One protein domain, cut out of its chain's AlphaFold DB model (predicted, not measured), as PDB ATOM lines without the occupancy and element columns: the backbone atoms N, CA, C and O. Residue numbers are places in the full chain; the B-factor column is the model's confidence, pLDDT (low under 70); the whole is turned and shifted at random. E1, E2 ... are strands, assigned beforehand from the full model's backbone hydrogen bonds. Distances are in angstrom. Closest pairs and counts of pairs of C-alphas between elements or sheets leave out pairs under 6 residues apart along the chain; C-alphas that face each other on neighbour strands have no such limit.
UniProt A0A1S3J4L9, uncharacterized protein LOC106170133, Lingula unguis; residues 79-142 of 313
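What this domain is: This is residues 79 to 142 of the 313 residues of the protein "uncharacterized protein LOC106170133" of Lingula unguis (UniProt A0A1S3J4L9). Little regular structure: a small, long body of mostly loops round a three-strand sheet, with the strand pair E4 and E6 at one end and E2 at the other. The 64 printed residues hold six named strands, E1 to E6, all strand in class with 24 residues; the sheet E1 - E3 - E5 is antiparallel. It is compact, radius of gyration of the C-alphas 11.5 A, spanning 32 by 22 by 15 A.

Where its parts are: E1, residues 87 to 90, begins at C-alpha (85.158, 123.611, 89.292). E2 is 98 to 100, E3 104 to 109 (16.4 A), E4 113 to 115, E5 121 to 125 (13.6 A). E6, 139 to 141, ends at (74.245, 125.639, 88.539).

How they stand to each other: E3 is antiparallel to E1 (N 88 and O 108, 2.8 A) and E5 (N 105 and O 124, 2.9 A). E4 and E6 are antiparallel (N 114 and O 140, 2.8 A). E2 pairs with no named strand; residues 79 to 80 pair antiparallel with its 98 to 99.

The domain as a whole: The farthest C-alphas, Gly 112 and Glu 128, are 33.2 A apart. The printed part has no cut. E5 to E6 is a long link; pLDDT is under 70 at residues 135 to 136.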
ATOM      1  N   CYS A  79      99.794 119.638  77.071       93.12
ATOM      2  CA  CYS A  79      98.515 120.304  77.293       93.12
ATOM      3  C   CYS A  79      98.615 121.226  78.512       93.12
ATOM      4  O   CYS A  79      99.091 120.817  79.574       93.12
ATOM      5  N   LEU A  80      98.103 122.450  78.392       91.81
ATOM      6  CA  LEU A  80      97.954 123.353  79.534       91.81
ATOM      7  C   LEU A  80      96.709 123.004  80.359       91.81
ATOM      8  O   LEU A  80      95.703 122.529  79.825       91.81
ATOM      9  N   GLU A  81      96.775 123.270  81.661       90.19
ATOM     10  CA  GLU A  81      95.627 123.196  82.563       90.19
ATOM     11  C   GLU A  81      94.496 124.135  82.101       90.19
ATOM     12  O   GLU A  81      94.753 125.306  81.800       90.19
ATOM     13  N   PRO A  82      93.239 123.663  82.024       89.25
ATOM     14  CA  PRO A  82      92.127 124.518  81.639       89.25
ATOM     15  C   PRO A  82      91.690 125.476  82.738       89.25
ATOM     16  O   PRO A  82      91.888 125.247  83.925       89.25
ATOM     17  N   ASN A  83      90.942 126.494  82.327       88.25
ATOM     18  CA  ASN A  83      90.141 127.306  83.227       88.25
ATOM     19  C   ASN A  83      88.663 126.898  83.099       88.25
ATOM     20  O   ASN A  83      87.976 127.342  82.177       88.25
ATOM     21  N   VAL A  84      88.182 126.032  83.998       89.44
ATOM     22  CA  VAL A  84      86.760 125.657  84.096       89.44
ATOM     23  C   VAL A  84      86.147 126.378  85.297       89.44
ATOM     24  O   VAL A  84      86.490 126.100  86.441       89.44
ATOM     25  N   GLY A  85      85.235 127.319  85.040       90.75
ATOM     26  CA  GLY A  85      84.570 128.083  86.097       90.75
ATOM     27  C   GLY A  85      83.615 127.232  86.942       90.75
ATOM     28  O   GLY A  85      82.862 126.423  86.400       90.75
ATOM     29  N   ASN A  86      83.606 127.478  88.257       93.00
ATOM     30  CA  ASN A  86      82.866 126.708  89.269       93.00
ATOM     31  C   ASN A  86      83.284 125.222  89.322       93.00
ATOM     32  O   ASN A  86      82.432 124.331  89.402       93.00
ATOM     33  N   ALA A  87      84.589 124.949  89.212       93.06
ATOM     34  CA  ALA A  87      85.158 123.611  89.292       93.06
ATOM     35  C   ALA A  87      86.558 123.597  89.924       93.06
ATOM     36  O   ALA A  87      87.367 124.500  89.713       93.06
ATOM     37  N   ALA A  88      86.871 122.500  90.612       92.12
ATOM     38  CA  ALA A  88      88.215 122.132  91.036       92.12
ATOM     39  C   ALA A  88      88.840 121.128  90.054       92.12
ATOM     40  O   ALA A  88      88.196 120.161  89.633       92.12
ATOM     41  N   ILE A  89      90.121 121.320  89.737       91.56
ATOM     42  CA  ILE A  89      90.910 120.419  88.888       91.56
ATOM     43  C   ILE A  89      91.782 119.550  89.789       91.56
ATOM     44  O   ILE A  89      92.467 120.054  90.675       91.56
ATOM     45  N   ASN A  90      91.740 118.236  89.577       90.31
ATOM     46  CA  ASN A  90      92.486 117.264  90.365       90.31
ATOM     47  C   ASN A  90      93.322 116.381  89.435       90.31
ATOM     48  O   ASN A  90      92.779 115.703  88.562       90.31
ATOM     49  N   SER A  91      94.636 116.348  89.639       88.62
ATOM     50  CA  SER A  91      95.535 115.382  89.003       88.62
ATOM     51  C   SER A  91      96.781 115.168  89.859       88.62
ATOM     52  O   SER A  91      97.127 115.995  90.700       88.62
ATOM     53  N   THR A  92      97.457 114.044  89.640       86.75
ATOM     54  CA  THR A  92      98.783 113.738  90.197       86.75
ATOM     55  C   THR A  92      99.883 113.746  89.132       86.75
ATOM     56  O   THR A  92     101.048 113.555  89.474       86.75
ATOM     57  N   ALA A  93      99.537 113.961  87.856       85.44
ATOM     58  CA  ALA A  93     100.482 113.911  86.740       85.44
ATOM     59  C   ALA A  93     101.380 115.158  86.647       85.44
ATOM     60  O   ALA A  93     102.539 115.061  86.245       85.44
ATOM     61  N   SER A  94     100.874 116.324  87.064       87.06
ATOM     62  CA  SER A  94     101.614 117.588  87.040       87.06
ATOM     63  C   SER A  94     101.347 118.425  88.284       87.06
ATOM     64  O   SER A  94     100.219 118.507  88.759       87.06
ATOM     65  N   ALA A  95     102.394 119.084  88.782       81.25
ATOM     66  CA  ALA A  95     102.312 120.108  89.826       81.25
ATOM     67  C   ALA A  95     102.524 121.533  89.270       81.25
ATOM     68  O   ALA A  95     102.588 122.491  90.037       81.25
ATOM     69  N   THR A  96     102.675 121.676  87.946       86.25
ATOM     70  CA  THR A  96     102.963 122.955  87.267       86.25
ATOM     71  C   THR A  96     101.864 123.379  86.289       86.25
ATOM     72  O   THR A  96     102.070 124.331  85.542       86.25
ATOM     73  N   GLY A  97     100.731 122.668  86.242       86.00
ATOM     74  CA  GLY A  97      99.653 122.916  85.275       86.00
ATOM     75  C   GLY A  97     100.029 122.603  83.817       86.00
ATOM     76  O   GLY A  97      99.373 123.083  82.895       86.00
ATOM     77  N   VAL A  98     101.100 121.828  83.601       92.62
ATOM     78  CA  VAL A  98     101.563 121.381  82.277       92.62
ATOM     79  C   VAL A  98     101.550 119.859  82.249       92.62
ATOM     80  O   VAL A  98     102.313 119.219  82.974       92.62
ATOM     81  N   TYR A  99     100.667 119.304  81.431       94.19
ATOM     82  CA  TYR A  99     100.388 117.877  81.286       94.19
ATOM     83  C   TYR A  99     100.931 117.372  79.947       94.19
ATOM     84  O   TYR A  99     101.115 118.164  79.028       94.19
ATOM     85  N   ARG A 100     101.181 116.071  79.802       94.25
ATOM     86  CA  ARG A 100     101.646 115.444  78.551       94.25
ATOM     87  C   ARG A 100     100.585 114.558  77.926       94.25
ATOM     88  O   ARG A 100      99.619 114.184  78.583       94.25
ATOM     89  N   TYR A 101     100.761 114.215  76.652       94.38
ATOM     90  CA  TYR A 101      99.878 113.282  75.950       94.38
ATOM     91  C   TYR A 101      99.564 112.030  76.791       94.38
ATOM     92  O   TYR A 101     100.469 111.397  77.333       94.38
ATOM     93  N   ARG A 102      98.270 111.681  76.875       93.38
ATOM     94  CA  ARG A 102      97.674 110.639  77.743       93.38
ATOM     95  C   ARG A 102      97.644 110.904  79.255       93.38
ATOM     96  O   ARG A 102      97.021 110.103  79.953       93.38
ATOM     97  N   ASP A 103      98.191 112.004  79.773       94.00
ATOM     98  CA  ASP A 103      97.914 112.412  81.157       94.00
ATOM     99  C   ASP A 103      96.417 112.690  81.339       94.00
ATOM    100  O   ASP A 103      95.742 113.203  80.439       94.00
ATOM    101  N   VAL A 104      95.902 112.363  82.527       92.88
ATOM    102  CA  VAL A 104      94.485 112.505  82.877       92.88
ATOM    103  C   VAL A 104      94.312 113.521  84.003       92.88
ATOM    104  O   VAL A 104      95.032 113.501  85.007       92.88
ATOM    105  N   ILE A 105      93.313 114.386  83.847       93.75
ATOM    106  CA  ILE A 105      92.831 115.311  84.874       93.75
ATOM    107  C   ILE A 105      91.365 115.007  85.186       93.75
ATOM    108  O   ILE A 105      90.591 114.667  84.290       93.75
ATOM    109  N   THR A 106      90.962 115.151  86.445       93.38
ATOM    110  CA  THR A 106      89.558 115.089  86.862       93.38
ATOM    111  C   THR A 106      89.060 116.500  87.154       93.38
ATOM    112  O   THR A 106      89.499 117.138  88.114       93.38
ATOM    113  N   ILE A 107      88.118 116.968  86.339       92.94
ATOM    114  CA  ILE A 107      87.346 118.186  86.584       92.94
ATOM    115  C   ILE A 107      86.188 117.811  87.512       92.94
ATOM    116  O   ILE A 107      85.405 116.923  87.178       92.94
ATOM    117  N   SER A 108      86.059 118.488  88.649       93.50
ATOM    118  CA  SER A 108      84.976 118.293  89.620       93.50
ATOM    119  C   SER A 108      84.241 119.611  89.823       93.50
ATOM    120  O   SER A 108      84.860 120.575  90.261       93.50
ATOM    121  N   CYS A 109      82.944 119.674  89.522       93.81
ATOM    122  CA  CYS A 109      82.151 120.884  89.733       93.81
ATOM    123  C   CYS A 109      82.010 121.213  91.229       93.81
ATOM    124  O   CYS A 109      81.908 120.318  92.073       93.81
ATOM    125  N   ASP A 110      81.973 122.505  91.548       94.25
ATOM    126  CA  ASP A 110      81.825 122.999  92.915       94.25
ATOM    127  C   ASP A 110      80.442 122.658  93.513       94.25
ATOM    128  O   ASP A 110      79.462 122.488  92.780       94.25
ATOM    129  N   PRO A 111      80.299 122.592  94.853       91.25
ATOM    130  CA  PRO A 111      79.022 122.293  95.500       91.25
ATOM    131  C   PRO A 111      77.887 123.232  95.060       91.25
ATOM    132  O   PRO A 111      77.915 124.437  95.309       91.25
ATOM    133  N   GLY A 112      76.852 122.663  94.435       89.94
ATOM    134  CA  GLY A 112      75.748 123.416  93.827       89.94
ATOM    135  C   GLY A 112      75.887 123.645  92.317       89.94
ATOM    136  O   GLY A 112      75.054 124.348  91.740       89.94
ATOM    137  N   TYR A 113      76.892 123.041  91.680       92.31
ATOM    138  CA  TYR A 113      77.099 122.997  90.235       92.31
ATOM    139  C   TYR A 113      77.252 121.549  89.744       92.31
ATOM    140  O   TYR A 113      77.641 120.657  90.498       92.31
ATOM    141  N   MET A 114      76.908 121.304  88.480       91.94
ATOM    142  CA  MET A 114      76.977 120.005  87.804       91.94
ATOM    143  C   MET A 114      77.293 120.205  86.319       91.94
ATOM    144  O   MET A 114      77.022 121.264  85.755       91.94
ATOM    145  N   LEU A 115      77.824 119.175  85.666       90.06
ATOM    146  CA  LEU A 115      77.944 119.148  84.212       90.06
ATOM    147  C   LEU A 115      76.562 119.033  83.546       90.06
ATOM    148  O   LEU A 115      75.601 118.547  84.146       90.06
ATOM    149  N   SER A 116      76.486 119.401  82.266       86.25
ATOM    150  CA  SER A 116      75.277 119.331  81.422       86.25
ATOM    151  C   SER A 116      74.622 117.938  81.339       86.25
ATOM    152  O   SER A 116      73.430 117.821  81.062       86.25
ATOM    153  N   ASN A 117      75.369 116.869  81.634       85.94
ATOM    154  CA  ASN A 117      74.881 115.488  81.740       85.94
ATOM    155  C   ASN A 117      74.435 115.083  83.167       85.94
ATOM    156  O   ASN A 117      74.230 113.899  83.426       85.94
ATOM    157  N   MET A 118      74.304 116.043  84.091       85.44
ATOM    158  CA  MET A 118      74.027 115.852  85.524       85.44
ATOM    159  C   MET A 118      75.100 115.053  86.292       85.44
ATOM    160  O   MET A 118      74.821 114.518  87.366       85.44
ATOM    161  N   ALA A 119      76.334 114.972  85.786       88.56
ATOM    162  CA  ALA A 119      77.470 114.477  86.563       88.56
ATOM    163  C   ALA A 119      78.044 115.575  87.478       88.56
ATOM    164  O   ALA A 119      77.944 116.764  87.183       88.56
ATOM    165  N   ALA A 120      78.686 115.177  88.579       90.56
ATOM    166  CA  ALA A 120      79.453 116.093  89.433       90.56
ATOM    167  C   ALA A 120      80.924 116.236  88.990       90.56
ATOM    168  O   ALA A 120      81.596 117.178  89.397       90.56
ATOM    169  N   SER A 121      81.434 115.313  88.171       92.19
ATOM    170  CA  SER A 121      82.813 115.323  87.680       92.19
ATOM    171  C   SER A 121      82.961 114.614  86.330       92.19
ATOM    172  O   SER A 121      82.098 113.832  85.923       92.19
ATOM    173  N   VAL A 122      84.067 114.891  85.636       92.50
ATOM    174  CA  VAL A 122      84.480 114.234  84.389       92.50
ATOM    175  C   VAL A 122      86.004 114.081  84.347       92.50
ATOM    176  O   VAL A 122      86.734 114.955  84.816       92.50
ATOM    177  N   ASN A 123      86.488 112.980  83.771       92.81
ATOM    178  CA  ASN A 123      87.907 112.804  83.463       92.81
ATOM    179  C   ASN A 123      88.189 113.263  82.033       92.81
ATOM    180  O   ASN A 123      87.458 112.891  81.117       92.81
ATOM    181  N   LEU A 124      89.272 114.013  81.848       92.75
ATOM    182  CA  LEU A 124      89.751 114.464  80.548       92.75
ATOM    183  C   LEU A 124      91.191 114.000  80.341       92.75
ATOM    184  O   LEU A 124      92.011 114.083  81.253       92.75
ATOM    185  N   THR A 125      91.490 113.549  79.127       93.38
ATOM    186  CA  THR A 125      92.812 113.057  78.722       93.38
ATOM    187  C   THR A 125      93.476 114.068  77.791       93.38
ATOM    188  O   THR A 125      92.813 114.600  76.900       93.38
ATOM    189  N   CYS A 126      94.767 114.341  77.977       93.62
ATOM    190  CA  CYS A 126      95.521 115.215  77.079       93.62
ATOM    191  C   CYS A 126      95.646 114.558  75.693       93.62
ATOM    192  O   CYS A 126      96.243 113.483  75.558       93.62
ATOM    193  N   SER A 127      95.049 115.189  74.679       92.31
ATOM    194  CA  SER A 127      95.014 114.708  73.294       92.31
ATOM    195  C   SER A 127      96.328 115.001  72.564       92.31
ATOM    196  O   SER A 127      97.081 115.897  72.943       92.31
ATOM    197  N   GLU A 128      96.589 114.278  71.475       89.81
ATOM    198  CA  GLU A 128      97.794 114.443  70.639       89.81
ATOM    199  C   GLU A 128      97.892 115.853  70.018       89.81
ATOM    200  O   GLU A 128      98.975 116.343  69.709       89.81
ATOM    201  N   ASN A 129      96.762 116.562  69.945       87.88
ATOM    202  CA  ASN A 129      96.671 117.954  69.506       87.88
ATOM    203  C   ASN A 129      97.227 118.992  70.512       87.88
ATOM    204  O   ASN A 129      97.216 120.182  70.204       87.88
ATOM    205  N   GLY A 130      97.677 118.592  71.711       89.31
ATOM    206  CA  GLY A 130      98.141 119.528  72.755       89.31
ATOM    207  C   GLY A 130      97.009 120.250  73.496       89.31
ATOM    208  O   GLY A 130      97.206 121.319  74.070       89.31
ATOM    209  N   ALA A 131      95.808 119.670  73.485       89.12
ATOM    210  CA  ALA A 131      94.650 120.149  74.231       89.12
ATOM    211  C   ALA A 131      93.891 118.971  74.858       89.12
ATOM    212  O   ALA A 131      93.906 117.859  74.332       89.12
ATOM    213  N   PHE A 132      93.178 119.219  75.956       89.75
ATOM    214  CA  PHE A 132      92.073 118.349  76.364       89.75
ATOM    215  C   PHE A 132      90.787 118.792  75.636       89.75
ATOM    216  O   PHE A 132      90.664 119.944  75.213       89.75
ATOM    217  N   GLU A 133      89.810 117.899  75.487       76.25
ATOM    218  CA  GLU A 133      88.592 118.180  74.711       76.25
ATOM    219  C   GLU A 133      87.502 118.852  75.569       76.25
ATOM    220  O   GLU A 133      86.794 118.204  76.336       76.25
ATOM    221  N   PHE A 134      87.360 120.179  75.437       72.38
ATOM    222  CA  PHE A 134      86.497 121.006  76.302       72.38
ATOM    223  C   PHE A 134      85.103 121.346  75.766       72.38
ATOM    224  O   PHE A 134      84.344 121.999  76.479       72.38
ATOM    225  N   GLN A 135      84.734 120.943  74.544       57.62
ATOM    226  CA  GLN A 135      83.572 121.506  73.825       57.62
ATOM    227  C   GLN A 135      82.183 121.268  74.469       57.62
ATOM    228  O   GLN A 135      81.180 121.749  73.946       57.62
ATOM    229  N   SER A 136      82.104 120.580  75.611       61.84
ATOM    230  CA  SER A 136      80.891 120.426  76.431       61.84
ATOM    231  C   SER A 136      81.121 120.521  77.952       61.84
ATOM    232  O   SER A 136      80.181 120.322  78.725       61.84
ATOM    233  N   VAL A 137      82.342 120.832  78.411       81.25
ATOM    234  CA  VAL A 137      82.708 120.808  79.841       81.25
ATOM    235  C   VAL A 137      82.453 122.174  80.480       81.25
ATOM    236  O   VAL A 137      83.356 122.996  80.637       81.25
ATOM    237  N   HIS A 138      81.201 122.407  80.865       89.00
ATOM    238  CA  HIS A 138      80.805 123.545  81.689       89.00
ATOM    239  C   HIS A 138      80.067 123.063  82.942       89.00
ATOM    240  O   HIS A 138      79.227 122.166  82.865       89.00
ATOM    241  N   CYS A 139      80.389 123.661  84.090       91.00
ATOM    242  CA  CYS A 139      79.693 123.430  85.349       91.00
ATOM    243  C   CYS A 139      78.555 124.448  85.480       91.00
ATOM    244  O   CYS A 139      78.767 125.605  85.848       91.00
ATOM    245  N   GLU A 140      77.342 124.009  85.155       90.69
ATOM    246  CA  GLU A 140      76.103 124.771  85.300       90.69
ATOM    247  C   GLU A 140      75.569 124.662  86.729       90.69
ATOM    248  O   GLU A 140      75.804 123.678  87.431       90.69
ATOM    249  N   LYS A 141      74.827 125.670  87.193       90.62
ATOM    250  CA  LYS A 141      74.245 125.639  88.539       90.62
ATOM    251  C   LYS A 141      73.217 124.513  88.627       90.62
ATOM    252  O   LYS A 141      72.248 124.503  87.871       90.62
ATOM    253  N   SER A 142      73.366 123.610  89.594       82.44
ATOM    254  CA  SER A 142      72.414 122.520  89.796       82.44
ATOM    255  C   SER A 142      71.051 123.099  90.186       82.44
ATOM    256  O   SER A 142      70.861 123.560  91.317       82.44
TER     257      SER A 142